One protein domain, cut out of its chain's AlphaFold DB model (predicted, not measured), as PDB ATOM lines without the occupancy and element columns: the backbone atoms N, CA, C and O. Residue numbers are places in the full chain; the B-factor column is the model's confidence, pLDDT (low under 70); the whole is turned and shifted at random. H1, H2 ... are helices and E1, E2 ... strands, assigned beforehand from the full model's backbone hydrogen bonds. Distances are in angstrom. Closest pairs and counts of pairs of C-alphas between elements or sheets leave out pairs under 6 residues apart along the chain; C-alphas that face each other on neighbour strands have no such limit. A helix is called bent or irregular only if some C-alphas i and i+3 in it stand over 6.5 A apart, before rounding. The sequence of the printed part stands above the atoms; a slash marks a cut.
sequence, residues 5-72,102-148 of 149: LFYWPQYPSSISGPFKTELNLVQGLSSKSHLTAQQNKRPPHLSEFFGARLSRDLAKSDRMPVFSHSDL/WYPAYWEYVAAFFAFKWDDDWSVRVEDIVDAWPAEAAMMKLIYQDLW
ATOM      1  N   LEU A   5     247.453 169.657 318.296       93.62
ATOM      2  CA  LEU A   5     247.791 168.261 318.613       93.62
ATOM      3  C   LEU A   5     247.835 167.950 320.108       93.62
ATOM      4  O   LEU A   5     247.617 166.802 320.485       93.62
ATOM      5  N   PHE A   6     248.022 168.953 320.958       94.44
ATOM      6  CA  PHE A   6     248.052 168.799 322.410       94.44
ATOM      7  C   PHE A   6     246.732 169.189 323.082       94.44
ATOM      8  O   PHE A   6     246.616 169.148 324.306       94.44
ATOM      9  N   TYR A   7     245.706 169.540 322.305       94.31
ATOM     10  CA  TYR A   7     244.372 169.757 322.846       94.31
ATOM     11  C   TYR A   7     243.756 168.435 323.327       94.31
ATOM     12  O   TYR A   7     243.782 167.429 322.610       94.31
ATOM     13  N   TRP A   8     243.178 168.460 324.525       93.81
ATOM     14  CA  TRP A   8     242.307 167.424 325.075       93.81
ATOM     15  C   TRP A   8     241.315 168.088 326.044       93.81
ATOM     16  O   TRP A   8     241.697 169.063 326.704       93.81
ATOM     17  N   PRO A   9     240.062 167.604 326.164       93.44
ATOM     18  CA  PRO A   9     239.124 168.126 327.154       93.44
ATOM     19  C   PRO A   9     239.750 168.178 328.556       93.44
ATOM     20  O   PRO A   9     240.461 167.265 328.962       93.44
ATOM     21  N   GLN A  10     239.515 169.267 329.293       92.31
ATOM     22  CA  GLN A  10     240.075 169.507 330.635       92.31
ATOM     23  C   GLN A  10     241.609 169.667 330.714       92.31
ATOM     24  O   GLN A  10     242.127 169.860 331.810       92.31
ATOM     25  N   TYR A  11     242.329 169.649 329.586       91.88
ATOM     26  CA  TYR A  11     243.775 169.901 329.502       91.88
ATOM     27  C   TYR A  11     244.636 169.124 330.525       91.88
ATOM     28  O   TYR A  11     245.437 169.731 331.243       91.88
ATOM     29  N   PRO A  12     244.511 167.784 330.624       95.06
ATOM     30  CA  PRO A  12     245.350 166.999 331.520       95.06
ATOM     31  C   PRO A  12     246.826 167.160 331.144       95.06
ATOM     32  O   PRO A  12     247.205 166.993 329.983       95.06
ATOM     33  N   SER A  13     247.681 167.440 332.127       93.75
ATOM     34  CA  SER A  13     249.109 167.719 331.900       93.75
ATOM     35  C   SER A  13     249.867 166.565 331.239       93.75
ATOM     36  O   SER A  13     250.852 166.799 330.541       93.75
ATOM     37  N   SER A  14     249.386 165.329 331.393       92.19
ATOM     38  CA  SER A  14     249.940 164.140 330.741       92.19
ATOM     39  C   SER A  14     249.753 164.116 329.221       92.19
ATOM     40  O   SER A  14     250.506 163.422 328.554       92.19
ATOM     41  N   ILE A  15     248.793 164.864 328.662       94.31
ATOM     42  CA  ILE A  15     248.490 164.909 327.217       94.31
ATOM     43  C   ILE A  15     248.707 166.313 326.653       94.31
ATOM     44  O   ILE A  15     249.233 166.489 325.556       94.31
ATOM     45  N   SER A  16     248.292 167.323 327.412       95.69
ATOM     46  CA  SER A  16     248.315 168.718 326.995       95.69
ATOM     47  C   SER A  16     249.585 169.452 327.406       95.69
ATOM     48  O   SER A  16     249.800 170.585 326.974       95.69
ATOM     49  N   GLY A  17     250.455 168.830 328.202       93.19
ATOM     50  CA  GLY A  17     251.651 169.465 328.740       93.19
ATOM     51  C   GLY A  17     251.337 170.562 329.773       93.19
ATOM     52  O   GLY A  17     250.220 170.626 330.289       93.19
ATOM     53  N   PRO A  18     252.300 171.449 330.082       92.25
ATOM     54  CA  PRO A  18     253.633 171.542 329.482       92.25
ATOM     55  C   PRO A  18     254.487 170.295 329.741       92.25
ATOM     56  O   PRO A  18     254.353 169.640 330.773       92.25
ATOM     57  N   PHE A  19     255.382 169.980 328.805       91.31
ATOM     58  CA  PHE A  19     256.303 168.850 328.914       91.31
ATOM     59  C   PHE A  19     257.714 169.344 329.216       91.31
ATOM     60  O   PHE A  19     258.166 170.326 328.637       91.31
ATOM     61  N   LYS A  20     258.416 168.657 330.122       87.00
ATOM     62  CA  LYS A  20     259.798 169.008 330.493       87.00
ATOM     63  C   LYS A  20     260.848 168.356 329.596       87.00
ATOM     64  O   LYS A  20     261.980 168.815 329.561       87.00
ATOM     65  N   THR A  21     260.486 167.266 328.924       89.31
ATOM     66  CA  THR A  21     261.387 166.465 328.092       89.31
ATOM     67  C   THR A  21     260.669 166.040 326.818       89.31
ATOM     68  O   THR A  21     259.442 165.886 326.823       89.31
ATOM     69  N   GLU A  22     261.427 165.791 325.746       91.12
ATOM     70  CA  GLU A  22     260.890 165.179 324.522       91.12
ATOM     71  C   GLU A  22     260.197 163.845 324.832       91.12
ATOM     72  O   GLU A  22     259.131 163.557 324.296       91.12
ATOM     73  N   LEU A  23     260.743 163.071 325.780       91.31
ATOM     74  CA  LEU A  23     260.162 161.804 326.215       91.31
ATOM     75  C   LEU A  23     258.739 161.986 326.745       91.31
ATOM     76  O   LEU A  23     257.835 161.277 326.311       91.31
ATOM     77  N   ASN A  24     258.516 162.945 327.648       91.62
ATOM     78  CA  ASN A  24     257.177 163.170 328.193       91.62
ATOM     79  C   ASN A  24     256.200 163.662 327.122       91.62
ATOM     80  O   ASN A  24     255.028 163.297 327.165       91.62
ATOM     81  N   LEU A  25     256.676 164.445 326.153       93.38
ATOM     82  CA  LEU A  25     255.858 164.902 325.034       93.38
ATOM     83  C   LEU A  25     255.420 163.735 324.142       93.38
ATOM     84  O   LEU A  25     254.235 163.601 323.840       93.38
ATOM     85  N   VAL A  26     256.356 162.867 323.749       92.25
ATOM     86  CA  VAL A  26     256.069 161.698 322.902       92.25
ATOM     87  C   VAL A  26     255.169 160.698 323.633       92.25
ATOM     88  O   VAL A  26     254.234 160.154 323.039       92.25
ATOM     89  N   GLN A  27     255.386 160.504 324.937       92.56
ATOM     90  CA  GLN A  27     254.496 159.713 325.788       92.56
ATOM     91  C   GLN A  27     253.088 160.311 325.831       92.56
ATOM     92  O   GLN A  27     252.125 159.574 325.642       92.56
ATOM     93  N   GLY A  28     252.959 161.629 325.999       93.94
ATOM     94  CA  GLY A  28     251.659 162.297 326.024       93.94
ATOM     95  C   GLY A  28     250.885 162.168 324.715       93.94
ATOM     96  O   GLY A  28     249.690 161.880 324.732       93.94
ATOM     97  N   LEU A  29     251.565 162.284 323.570       93.44
ATOM     98  CA  LEU A  29     250.959 162.035 322.256       93.44
ATOM     99  C   LEU A  29     250.563 160.567 322.059       93.44
ATOM    100  O   LEU A  29     249.490 160.289 321.527       93.44
ATOM    101  N   SER A  30     251.383 159.627 322.535       93.25
ATOM    102  CA  SER A  30     251.059 158.194 322.496       93.25
ATOM    103  C   SER A  30     249.842 157.873 323.374       93.25
ATOM    104  O   SER A  30     248.952 157.137 322.955       93.25
ATOM    105  N   SER A  31     249.756 158.476 324.566       93.75
ATOM    106  CA  SER A  31     248.581 158.381 325.440       93.75
ATOM    107  C   SER A  31     247.342 158.995 324.794       93.75
ATOM    108  O   SER A  31     246.264 158.414 324.893       93.75
ATOM    109  N   LYS A  32     247.484 160.126 324.092       94.94
ATOM    110  CA  LYS A  32     246.384 160.729 323.332       94.94
ATOM    111  C   LYS A  32     245.853 159.777 322.262       94.94
ATOM    112  O   LYS A  32     244.655 159.530 322.237       94.94
ATOM    113  N   SER A  33     246.736 159.214 321.433       94.81
ATOM    114  CA  SER A  33     246.383 158.222 320.403       94.81
ATOM    115  C   SER A  33     245.633 157.030 321.008       94.81
ATOM    116  O   SER A  33     244.537 156.691 320.555       94.81
ATOM    117  N   HIS A  34     246.137 156.481 322.117       94.31
ATOM    118  CA  HIS A  34     245.475 155.397 322.839       94.31
ATOM    119  C   HIS A  34     244.050 155.764 323.288       94.31
ATOM    120  O   HIS A  34     243.098 155.022 323.041       94.31
ATOM    121  N   LEU A  35     243.887 156.923 323.930       93.94
ATOM    122  CA  LEU A  35     242.594 157.383 324.439       93.94
ATOM    123  C   LEU A  35     241.611 157.717 323.311       93.94
ATOM    124  O   LEU A  35     240.427 157.406 323.426       93.94
ATOM    125  N   THR A  36     242.084 158.303 322.208       94.06
ATOM    126  CA  THR A  36     241.270 158.555 321.010       94.06
ATOM    127  C   THR A  36     240.746 157.247 320.419       94.06
ATOM    128  O   THR A  36     239.554 157.146 320.124       94.06
ATOM    129  N   ALA A  37     241.588 156.216 320.301       93.94
ATOM    130  CA  ALA A  37     241.151 154.904 319.829       93.94
ATOM    131  C   ALA A  37     240.062 154.305 320.738       93.94
ATOM    132  O   ALA A  37     239.026 153.864 320.240       93.94
ATOM    133  N   GLN A  38     240.235 154.378 322.064       93.25
ATOM    134  CA  GLN A  38     239.225 153.918 323.026       93.25
ATOM    135  C   GLN A  38     237.893 154.674 322.895       93.25
ATOM    136  O   GLN A  38     236.836 154.043 322.839       93.25
ATOM    137  N   GLN A  39     237.929 156.010 322.807       93.06
ATOM    138  CA  GLN A  39     236.728 156.839 322.631       93.06
ATOM    139  C   GLN A  39     235.972 156.486 321.348       93.06
ATOM    140  O   GLN A  39     234.742 156.420 321.345       93.06
ATOM    141  N   ASN A  40     236.710 156.174 320.286       93.69
ATOM    142  CA  ASN A  40     236.155 155.799 318.992       93.69
ATOM    143  C   ASN A  40     235.878 154.291 318.863       93.69
ATOM    144  O   ASN A  40     235.572 153.815 317.771       93.69
ATOM    145  N   LYS A  41     235.943 153.535 319.972       94.75
ATOM    146  CA  LYS A  41     235.686 152.083 320.038       94.75
ATOM    147  C   LYS A  41     236.556 151.271 319.069       94.75
ATOM    148  O   LYS A  41     236.126 150.239 318.553       94.75
ATOM    149  N   ARG A  42     237.782 151.737 318.824       93.94
ATOM    150  CA  ARG A  42     238.785 151.083 317.983       93.94
ATOM    151  C   ARG A  42     239.867 150.419 318.843       93.94
ATOM    152  O   ARG A  42     240.232 150.964 319.884       93.94
ATOM    153  N   PRO A  43     240.419 149.272 318.413       92.50
ATOM    154  CA  PRO A  43     241.595 148.694 319.054       92.50
ATOM    155  C   PRO A  43     242.797 149.656 318.977       92.50
ATOM    156  O   PRO A  43     243.103 150.148 317.887       92.50
ATOM    157  N   PRO A  44     243.521 149.916 320.080       93.00
ATOM    158  CA  PRO A  44     244.589 150.918 320.129       93.00
ATOM    159  C   PRO A  44     245.951 150.387 319.629       93.00
ATOM    160  O   PRO A  44     247.003 150.755 320.161       93.00
ATOM    161  N   HIS A  45     245.951 149.540 318.591       90.56
ATOM    162  CA  HIS A  45     247.125 148.786 318.131       90.56
ATOM    163  C   HIS A  45     248.334 149.658 317.785       90.56
ATOM    164  O   HIS A  45     249.460 149.271 318.088       90.56
ATOM    165  N   LEU A  46     248.127 150.834 317.177       88.56
ATOM    166  CA  LEU A  46     249.228 151.737 316.831       88.56
ATOM    167  C   LEU A  46     249.928 152.258 318.089       88.56
ATOM    168  O   LEU A  46     251.150 152.156 318.198       88.56
ATOM    169  N   SER A  47     249.160 152.751 319.063       90.81
ATOM    170  CA  SER A  47     249.714 153.233 320.333       90.81
ATOM    171  C   SER A  47     250.424 152.121 321.120       90.81
ATOM    172  O   SER A  47     251.507 152.351 321.656       90.81
ATOM    173  N   GLU A  48     249.872 150.901 321.127       89.50
ATOM    174  CA  GLU A  48     250.434 149.744 321.835       89.50
ATOM    175  C   GLU A  48     251.712 149.219 321.173       89.50
ATOM    176  O   GLU A  48     252.698 148.925 321.850       89.50
ATOM    177  N   PHE A  49     251.724 149.122 319.843       87.31
ATOM    178  CA  PHE A  49     252.866 148.610 319.092       87.31
ATOM    179  C   PHE A  49     254.004 149.633 318.983       87.31
ATOM    180  O   PHE A  49     255.186 149.276 319.062       87.31
ATOM    181  N   PHE A  50     253.654 150.903 318.764       84.00
ATOM    182  CA  PHE A  50     254.599 151.930 318.336       84.00
ATOM    183  C   PHE A  50     254.956 152.930 319.440       84.00
ATOM    184  O   PHE A  50     256.065 153.454 319.416       84.00
ATOM    185  N   GLY A  51     254.112 153.147 320.458       85.62
ATOM    186  CA  GLY A  51     254.329 154.183 321.484       85.62
ATOM    187  C   GLY A  51     255.660 154.066 322.239       85.62
ATOM    188  O   GLY A  51     256.380 155.053 322.423       85.62
ATOM    189  N   ALA A  52     256.056 152.845 322.617       84.50
ATOM    190  CA  ALA A  52     257.350 152.604 323.264       84.50
ATOM    191  C   ALA A  52     258.540 152.816 322.308       84.50
ATOM    192  O   ALA A  52     259.590 153.309 322.723       84.50
ATOM    193  N   ARG A  53     258.385 152.472 321.022       87.94
ATOM    194  CA  ARG A  53     259.436 152.644 320.004       87.94
ATOM    195  C   ARG A  53     259.615 154.112 319.637       87.94
ATOM    196  O   ARG A  53     260.742 154.584 319.646       87.94
ATOM    197  N   LEU A  54     258.513 154.835 319.439       86.12
ATOM    198  CA  LEU A  54     258.483 156.286 319.259       86.12
ATOM    199  C   LEU A  54     259.235 156.987 320.380       86.12
ATOM    200  O   LEU A  54     260.126 157.786 320.123       86.12
ATOM    201  N   SER A  55     258.906 156.642 321.626       86.56
ATOM    202  CA  SER A  55     259.543 157.231 322.804       86.56
ATOM    203  C   SER A  55     261.059 157.019 322.805       86.56
ATOM    204  O   SER A  55     261.796 157.935 323.141       86.56
ATOM    205  N   ARG A  56     261.539 155.836 322.403       87.56
ATOM    206  CA  ARG A  56     262.976 155.531 322.310       87.56
ATOM    207  C   ARG A  56     263.667 156.261 321.152       87.56
ATOM    208  O   ARG A  56     264.802 156.710 321.300       87.56
ATOM    209  N   ASP A  57     263.026 156.308 319.988       87.88
ATOM    210  CA  ASP A  57     263.676 156.742 318.751       87.88
ATOM    211  C   ASP A  57     263.612 158.271 318.580       87.88
ATOM    212  O   ASP A  57     264.620 158.866 318.190       87.88
ATOM    213  N   LEU A  58     262.489 158.901 318.959       86.06
ATOM    214  CA  LEU A  58     262.286 160.355 318.914       86.06
ATOM    215  C   LEU A  58     262.939 161.089 320.083       86.06
ATOM    216  O   LEU A  58     263.561 162.123 319.867       86.06
ATOM    217  N   ALA A  59     262.782 160.592 321.315       87.50
ATOM    218  CA  ALA A  59     263.204 161.352 322.482       87.50
ATOM    219  C   ALA A  59     264.710 161.232 322.700       87.50
ATOM    220  O   ALA A  59     265.223 160.154 323.022       87.50
ATOM    221  N   LYS A  60     265.419 162.354 322.585       88.19
ATOM    222  CA  LYS A  60     266.830 162.447 322.957       88.19
ATOM    223  C   LYS A  60     266.965 163.298 324.214       88.19
ATOM    224  O   LYS A  60     266.466 164.415 324.290       88.19
ATOM    225  N   SER A  61     267.610 162.745 325.240       80.62
ATOM    226  CA  SER A  61     267.707 163.376 326.564       80.62
ATOM    227  C   SER A  61     268.558 164.648 326.590       80.62
ATOM    228  O   SER A  61     268.488 165.400 327.554       80.62
ATOM    229  N   ASP A  62     269.379 164.862 325.567       85.62
ATOM    230  CA  ASP A  62     270.288 165.996 325.396       85.62
ATOM    231  C   ASP A  62     269.695 167.136 324.549       85.62
ATOM    232  O   ASP A  62     270.278 168.219 324.490       85.62
ATOM    233  N   ARG A  63     268.529 166.934 323.919       89.44
ATOM    234  CA  ARG A  63     267.865 167.968 323.120       89.44
ATOM    235  C   ARG A  63     267.031 168.888 324.003       89.44
ATOM    236  O   ARG A  63     266.111 168.462 324.704       89.44
ATOM    237  N   MET A  64     267.346 170.176 323.934       87.31
ATOM    238  CA  MET A  64     266.589 171.219 324.615       87.31
ATOM    239  C   MET A  64     265.414 171.684 323.747       87.31
ATOM    240  O   MET A  64     265.568 171.787 322.527       87.31
ATOM    241  N   PRO A  65     264.258 172.013 324.349       91.25
ATOM    242  CA  PRO A  65     263.168 172.635 323.617       91.25
ATOM    243  C   PRO A  65     263.593 173.965 322.987       91.25
ATOM    244  O   PRO A  65     264.314 174.751 323.606       91.25
ATOM    245  N   VAL A  66     263.084 174.245 321.792       93.31
ATOM    246  CA  VAL A  66     263.267 175.509 321.073       93.31
ATOM    247  C   VAL A  66     261.930 176.225 320.935       93.31
ATOM    248  O   VAL A  66     260.868 175.604 320.994       93.31
ATOM    249  N   PHE A  67     261.972 177.547 320.778       95.44
ATOM    250  CA  PHE A  67     260.767 178.315 320.502       95.44
ATOM    251  C   PHE A  67     260.395 178.164 319.021       95.44
ATOM    252  O   PHE A  67     261.140 178.607 318.150       95.44
ATOM    253  N   SER A  68     259.258 177.527 318.751       96.38
ATOM    254  CA  SER A  68     258.746 177.249 317.406       96.38
ATOM    255  C   SER A  68     257.466 178.036 317.150       96.38
ATOM    256  O   SER A  68     256.615 178.147 318.036       96.38
ATOM    257  N   HIS A  69     257.301 178.524 315.924       97.44
ATOM    258  CA  HIS A  69     256.075 179.139 315.425       97.44
ATOM    259  C   HIS A  69     254.940 178.114 315.325       97.44
ATOM    260  O   HIS A  69     253.804 178.409 315.684       97.44
ATOM    261  N   SER A  70     255.257 176.885 314.897       96.75
ATOM    262  CA  SER A  70     254.311 175.761 314.754       96.75
ATOM    263  C   SER A  70     253.199 175.943 313.709       96.75
ATOM    264  O   SER A  70     252.281 175.132 313.668       96.75
ATOM    265  N   ASP A  71     253.279 176.977 312.868       95.94
ATOM    266  CA  ASP A  71     252.437 177.150 311.667       95.94
ATOM    267  C   ASP A  71     253.176 178.009 310.624       95.94
ATOM    268  O   ASP A  71     252.642 178.989 310.098       95.94
ATOM    269  N   LEU A  72     254.452 177.690 310.360       93.69
ATOM    270  CA  LEU A  72     255.289 178.402 309.387       93.69
ATOM    271  C   LEU A  72     254.881 178.060 307.940       93.69
ATOM    272  O   LEU A  72     255.604 177.432 307.169       93.69
ATOM    273  N   TRP A 102     257.267 176.427 323.201       94.19
ATOM    274  CA  TRP A 102     258.502 175.665 323.385       94.19
ATOM    275  C   TRP A 102     258.272 174.194 323.055       94.19
ATOM    276  O   TRP A 102     257.552 173.514 323.783       94.19
ATOM    277  N   TYR A 103     258.882 173.708 321.978       94.81
ATOM    278  CA  TYR A 103     258.689 172.359 321.441       94.81
ATOM    279  C   TYR A 103     260.036 171.654 321.202       94.81
ATOM    280  O   TYR A 103     261.078 172.302 321.290       94.81
ATOM    281  N   PRO A 104     260.055 170.334 320.923       94.12
ATOM    282  CA  PRO A 104     261.272 169.620 320.532       94.12
ATOM    283  C   PRO A 104     261.981 170.294 319.355       94.12
ATOM    284  O   PRO A 104     261.327 170.914 318.519       94.12
ATOM    285  N   ALA A 105     263.301 170.130 319.247       93.75
ATOM    286  CA  ALA A 105     264.106 170.811 318.223       93.75
ATOM    287  C   ALA A 105     263.625 170.537 316.782       93.75
ATOM    288  O   ALA A 105     263.703 171.402 315.917       93.75
ATOM    289  N   TYR A 106     263.062 169.351 316.546       94.81
ATOM    290  CA  TYR A 106     262.528 168.933 315.249       94.81
ATOM    291  C   TYR A 106     261.125 169.480 314.932       94.81
ATOM    292  O   TYR A 106     260.593 169.244 313.847       94.81
ATOM    293  N   TRP A 107     260.471 170.158 315.877       96.38
ATOM    294  CA  TRP A 107     259.033 170.409 315.812       96.38
ATOM    295  C   TRP A 107     258.604 171.349 314.686       96.38
ATOM    296  O   TRP A 107     257.579 171.086 314.064       96.38
ATOM    297  N   GLU A 108     259.369 172.403 314.389       97.38
ATOM    298  CA  GLU A 108     259.012 173.327 313.299       97.38
ATOM    299  C   GLU A 108     258.940 172.586 311.955       97.38
ATOM    300  O   GLU A 108     257.969 172.737 311.213       97.38
ATOM    301  N   TYR A 109     259.905 171.695 311.696       97.25
ATOM    302  CA  TYR A 109     259.892 170.832 310.517       97.25
ATOM    303  C   TYR A 109     258.701 169.865 310.533       97.25
ATOM    304  O   TYR A 109     258.016 169.723 309.525       97.25
ATOM    305  N   VAL A 110     258.393 169.236 311.675       96.75
ATOM    306  CA  VAL A 110     257.232 168.332 311.805       96.75
ATOM    307  C   VAL A 110     255.911 169.052 311.521       96.75
ATOM    308  O   VAL A 110     255.082 168.532 310.770       96.75
ATOM    309  N   ALA A 111     255.711 170.240 312.092       96.62
ATOM    310  CA  ALA A 111     254.507 171.040 311.884       96.62
ATOM    311  C   ALA A 111     254.364 171.460 310.410       96.62
ATOM    312  O   ALA A 111     253.295 171.279 309.820       96.62
ATOM    313  N   ALA A 112     255.449 171.925 309.781       96.00
ATOM    314  CA  ALA A 112     255.467 172.247 308.355       96.00
ATOM    315  C   ALA A 112     255.176 171.014 307.480       96.00
ATOM    316  O   ALA A 112     254.326 171.073 306.589       96.00
ATOM    317  N   PHE A 113     255.802 169.872 307.784       96.44
ATOM    318  CA  PHE A 113     255.620 168.612 307.063       96.44
ATOM    319  C   PHE A 113     254.165 168.130 307.088       96.44
ATOM    320  O   PHE A 113     253.657 167.587 306.105       96.44
ATOM    321  N   PHE A 114     253.442 168.351 308.190       94.50
ATOM    322  CA  PHE A 114     252.020 168.007 308.269       94.50
ATOM    323  C   PHE A 114     251.145 168.803 307.304       94.50
ATOM    324  O   PHE A 114     250.110 168.276 306.884       94.50
ATOM    325  N   ALA A 115     251.580 170.006 306.932       92.81
ATOM    326  CA  ALA A 115     250.885 170.918 306.037       92.81
ATOM    327  C   ALA A 115     251.316 170.819 304.565       92.81
ATOM    328  O   ALA A 115     250.704 171.470 303.713       92.81
ATOM    329  N   PHE A 116     252.350 170.037 304.237       93.94
ATOM    330  CA  PHE A 116     252.789 169.868 302.853       93.94
ATOM    331  C   PHE A 116     251.696 169.241 301.989       93.94
ATOM    332  O   PHE A 116     251.126 168.198 302.314       93.94
ATOM    333  N   LYS A 117     251.430 169.898 300.859       91.88
ATOM    334  CA  LYS A 117     250.463 169.467 299.844       91.88
ATOM    335  C   LYS A 117     251.108 168.764 298.652       91.88
ATOM    336  O   LYS A 117     250.402 168.093 297.909       91.88
ATOM    337  N   TRP A 118     252.431 168.881 298.506       93.19
ATOM    338  CA  TRP A 118     253.211 168.278 297.416       93.19
ATOM    339  C   TRP A 118     252.790 168.743 296.010       93.19
ATOM    340  O   TRP A 118     253.046 168.053 295.029       93.19
ATOM    341  N   ASP A 119     252.144 169.905 295.914       94.75
ATOM    342  CA  ASP A 119     251.654 170.518 294.677       94.75
ATOM    343  C   ASP A 119     252.560 171.656 294.164       94.75
ATOM    344  O   ASP A 119     252.339 172.166 293.066       94.75
ATOM    345  N   ASP A 120     253.600 172.023 294.921       94.19
ATOM    346  CA  ASP A 120     254.621 173.009 294.554       94.19
ATOM    347  C   ASP A 120     255.964 172.798 295.292       94.19
ATOM    348  O   ASP A 120     256.166 171.810 296.005       94.19
ATOM    349  N   ASP A 121     256.905 173.732 295.101       94.31
ATOM    350  CA  ASP A 121     258.263 173.683 295.652       94.31
ATOM    351  C   ASP A 121     258.363 174.128 297.119       94.31
ATOM    352  O   ASP A 121     259.468 174.167 297.663       94.31
ATOM    353  N   TRP A 122     257.249 174.428 297.802       92.94
ATOM    354  CA  TRP A 122     257.293 174.922 299.182       92.94
ATOM    355  C   TRP A 122     258.016 173.964 300.131       92.94
ATOM    356  O   TRP A 122     258.774 174.410 300.984       92.94
ATOM    357  N   SER A 123     257.824 172.655 299.956       92.88
ATOM    358  CA  SER A 123     258.513 171.630 300.754       92.88
ATOM    359  C   SER A 123     260.040 171.731 300.664       92.88
ATOM    360  O   SER A 123     260.717 171.592 301.677       92.88
ATOM    361  N   VAL A 124     260.569 172.066 299.484       93.06
ATOM    362  CA  VAL A 124     262.004 172.288 299.263       93.06
ATOM    363  C   VAL A 124     262.453 173.589 299.930       93.06
ATOM    364  O   VAL A 124     263.482 173.618 300.590       93.06
ATOM    365  N   ARG A 125     261.653 174.660 299.827       93.38
ATOM    366  CA  ARG A 125     261.971 175.961 300.446       93.38
ATOM    367  C   ARG A 125     261.958 175.934 301.965       93.38
ATOM    368  O   ARG A 125     262.688 176.698 302.581       93.38
ATOM    369  N   VAL A 126     261.139 175.086 302.580       93.50
ATOM    370  CA  VAL A 126     261.151 174.927 304.039       93.50
ATOM    371  C   VAL A 126     262.497 174.380 304.513       93.50
ATOM    372  O   VAL A 126     263.005 174.866 305.517       93.50
ATOM    373  N   GLU A 127     263.117 173.461 303.774       94.25
ATOM    374  CA  GLU A 127     264.443 172.923 304.120       94.25
ATOM    375  C   GLU A 127     265.581 173.948 303.961       94.25
ATOM    376  O   GLU A 127     266.624 173.799 304.589       94.25
ATOM    377  N   ASP A 128     265.367 175.037 303.210       94.38
ATOM    378  CA  ASP A 128     266.289 176.185 303.177       94.38
ATOM    379  C   ASP A 128     266.204 177.050 304.461       94.38
ATOM    380  O   ASP A 128     267.068 177.897 304.700       94.38
ATOM    381  N   ILE A 129     265.144 176.894 305.271       91.88
ATOM    382  CA  ILE A 129     264.800 177.776 306.405       91.88
ATOM    383  C   ILE A 129     264.923 177.051 307.752       91.88
ATOM    384  O   ILE A 129     265.311 177.666 308.747       91.88
ATOM    385  N   VAL A 130     264.566 175.766 307.801       94.69
ATOM    386  CA  VAL A 130     264.600 174.936 309.011       94.69
ATOM    387  C   VAL A 130     265.371 173.648 308.751       94.69
ATOM    388  O   VAL A 130     265.299 173.086 307.660       94.69
ATOM    389  N   ASP A 131     266.068 173.149 309.775       95.38
ATOM    390  CA  ASP A 131     266.752 171.859 309.695       95.38
ATOM    391  C   ASP A 131     265.763 170.743 309.329       95.38
ATOM    392  O   ASP A 131     264.646 170.679 309.854       95.38
ATOM    393  N   ALA A 132     266.180 169.846 308.437       95.75
ATOM    394  CA  ALA A 132     265.351 168.737 307.992       95.75
ATOM    395  C   ALA A 132     265.362 167.584 309.009       95.75
ATOM    396  O   ALA A 132     266.415 167.041 309.349       95.75
ATOM    397  N   TRP A 133     264.171 167.150 309.432       95.75
ATOM    398  CA  TRP A 133     263.972 166.025 310.358       95.75
ATOM    399  C   TRP A 133     262.997 164.981 309.782       95.75
ATOM    400  O   TRP A 133     261.925 164.740 310.347       95.75
ATOM    401  N   PRO A 134     263.307 164.368 308.621       95.44
ATOM    402  CA  PRO A 134     262.366 163.511 307.897       95.44
ATOM    403  C   PRO A 134     261.968 162.249 308.672       95.44
ATOM    404  O   PRO A 134     260.821 161.811 308.578       95.44
ATOM    405  N   ALA A 135     262.876 161.673 309.467       94.31
ATOM    406  CA  ALA A 135     262.575 160.497 310.283       94.31
ATOM    407  C   ALA A 135     261.586 160.839 311.408       94.31
ATOM    408  O   ALA A 135     260.573 160.154 311.578       94.31
ATOM    409  N   GLU A 136     261.844 161.924 312.140       94.75
ATOM    410  CA  GLU A 136     260.961 162.443 313.178       94.75
ATOM    411  C   GLU A 136     259.592 162.823 312.604       94.75
ATOM    412  O   GLU A 136     258.566 162.422 313.151       94.75
ATOM    413  N   ALA A 137     259.560 163.518 311.463       95.88
ATOM    414  CA  ALA A 137     258.322 163.891 310.785       95.88
ATOM    415  C   ALA A 137     257.509 162.682 310.323       95.88
ATOM    416  O   ALA A 137     256.304 162.639 310.572       95.88
ATOM    417  N   ALA A 138     258.144 161.672 309.725       94.12
ATOM    418  CA  ALA A 138     257.466 160.446 309.315       94.12
ATOM    419  C   ALA A 138     256.872 159.693 310.519       94.12
ATOM    420  O   ALA A 138     255.700 159.313 310.497       94.12
ATOM    421  N   MET A 139     257.643 159.535 311.598       92.94
ATOM    422  CA  MET A 139     257.174 158.894 312.832       92.94
ATOM    423  C   MET A 139     256.014 159.659 313.480       92.94
ATOM    424  O   MET A 139     255.017 159.060 313.881       92.94
ATOM    425  N   MET A 140     256.109 160.987 313.541       93.31
ATOM    426  CA  MET A 140     255.055 161.842 314.086       93.31
ATOM    427  C   MET A 140     253.812 161.863 313.186       93.31
ATOM    428  O   MET A 140     252.694 161.954 313.696       93.31
ATOM    429  N   LYS A 141     253.970 161.717 311.861       93.12
ATOM    430  CA  LYS A 141     252.851 161.633 310.910       93.12
ATOM    431  C   LYS A 141     251.990 160.396 311.151       93.12
ATOM    432  O   LYS A 141     250.775 160.498 311.017       93.12
ATOM    433  N   LEU A 142     252.587 159.274 311.561       90.75
ATOM    434  CA  LEU A 142     251.839 158.065 311.930       90.75
ATOM    435  C   LEU A 142     250.897 158.326 313.114       90.75
ATOM    436  O   LEU A 142     249.721 157.980 313.045       90.75
ATOM    437  N   ILE A 143     251.387 158.995 314.166       90.94
ATOM    438  CA  ILE A 143     250.548 159.390 315.311       90.94
ATOM    439  C   ILE A 143     249.478 160.385 314.858       90.94
ATOM    440  O   ILE A 143     248.313 160.242 315.215       90.94
ATOM    441  N   TYR A 144     249.865 161.387 314.061       92.25
ATOM    442  CA  TYR A 144     248.934 162.381 313.535       92.25
ATOM    443  C   TYR A 144     247.767 161.712 312.808       92.25
ATOM    444  O   TYR A 144     246.623 162.028 313.097       92.25
ATOM    445  N   GLN A 145     248.038 160.777 311.896       91.44
ATOM    446  CA  GLN A 145     247.001 160.075 311.140       91.44
ATOM    447  C   GLN A 145     246.080 159.250 312.044       91.44
ATOM    448  O   GLN A 145     244.870 159.309 311.863       91.44
ATOM    449  N   ASP A 146     246.628 158.550 313.040       90.94
ATOM    450  CA  ASP A 146     245.849 157.745 313.991       90.94
ATOM    451  C   ASP A 146     244.839 158.572 314.806       90.94
ATOM    452  O   ASP A 146     243.726 158.115 315.077       90.94
ATOM    453  N   LEU A 147     245.195 159.819 315.138       89.88
ATOM    454  CA  LEU A 147     244.318 160.750 315.858       89.88
ATOM    455  C   LEU A 147     243.081 161.181 315.052       89.88
ATOM    456  O   LEU A 147     242.124 161.667 315.654       89.88
ATOM    457  N   TRP A 148     243.104 161.022 313.726       83.75
ATOM    458  CA  TRP A 148     242.023 161.426 312.816       83.75
ATOM    459  C   TRP A 148     241.368 160.250 312.074       83.75
ATOM    460  O   TRP A 148     240.554 160.480 311.177       83.75
TER     461      TRP A 148
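AT A GLANCE: This is residues 5 to 72 and 102 to 148 of the 149 residues of the protein "APH domain-containing protein" of Rhynchosporium commune (UniProt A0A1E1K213). What is the main picture? Three helices, H2, H3 and H6, stand as an up-and-down bundle, their centres in a triangle, with short H1 packed on H2. H4 packs on H6 at a steep tilt, with H5 beyond H4 and the short strand E1 near the first residues of H4. What is it made of, and how large is it? The 115 printed residues, mostly helix by class, hold six named helices and one named strand, in the order H1, H2, H3, E1, H4, H5, H6. The whole is compact, with a radius of gyration of the C-alphas of 14.3 A and spans of 40 by 33 by 27 A.

IN THESE COORDINATES: Where do the elements before the cut lie? H1 is residues 13 to 16, from C-alpha 13 at (249.109, 167.719, 331.900). H2 is residues 22 to 39, 25.6 A long, and H3 is residues 45 to 58, 19.1 A. H3 is irregular, with C-alphas 49 and 52 7.3 A apart, and E1 is residues 66 to 68, 6.1 A. Which follow the cut? H4 is residues 107 to 115, 12.7 A, and H5 is residues 122 to 127, 8.9 A. H6 is residues 134 to 146, 18.5 A, ending at C-alpha 146 at (245.849, 157.745, 313.991).

HOW THE PARTS SIT: How does the bundle stand? H2 and H3 touch as a helical hairpin, opposite ways at a shallow tilt of 9 degrees, with the closest C-alphas, Ser 30 and Gly 51, 5.3 A apart. H6 touches H3, opposite ways at 25 degrees, closest at the C-alphas of Leu 58 and Glu 136, 6.2 A. Residues 143 to 146 of H6 touch residues 29 to 33 of H2, closest at the C-alphas of Ser 33 and Asp 146, 6.5 A. What touches it? H1 touches H2, closest at the C-alphas of Ile 15 and Gly 28, 4.3 A. H4 touches residues 136 to 141 of H6 at a steep tilt of 57 degrees, closest at the C-alphas of Val 110 and Ala 137, 4.7 A. H4 and H5, a helical hairpin, only just touch, with 3 pairs of C-alphas within 8 A, the closest being Phe 113 and Ser 123 at 7.6 A. And E1 and the backbones? E1 pairs with no named strand, but its residues 66 to 67 pair antiparallel with residues 102 to 103. In H2 every O i to N i+4 pair is within hydrogen-bond range; the counts are 8 of 10 in H3, 4 of 5 in H4, 1 of 2 in H5 and 8 of 9 in H6, and H1 is too short for such a pair.

THE WHOLE: How far does it reach? The two C-alphas farthest apart, Lys 41 and Asp 128, are 42.4 A apart. Is the printed part cut? Residues 73 to 101 are not printed, and C-alphas 72 and 102 are 14.6 A apart across the cut. Are links long or confidence low? Of the links printed whole none is long, the mean pLDDT of the printed part is 92.5, and no printed residue is under 70.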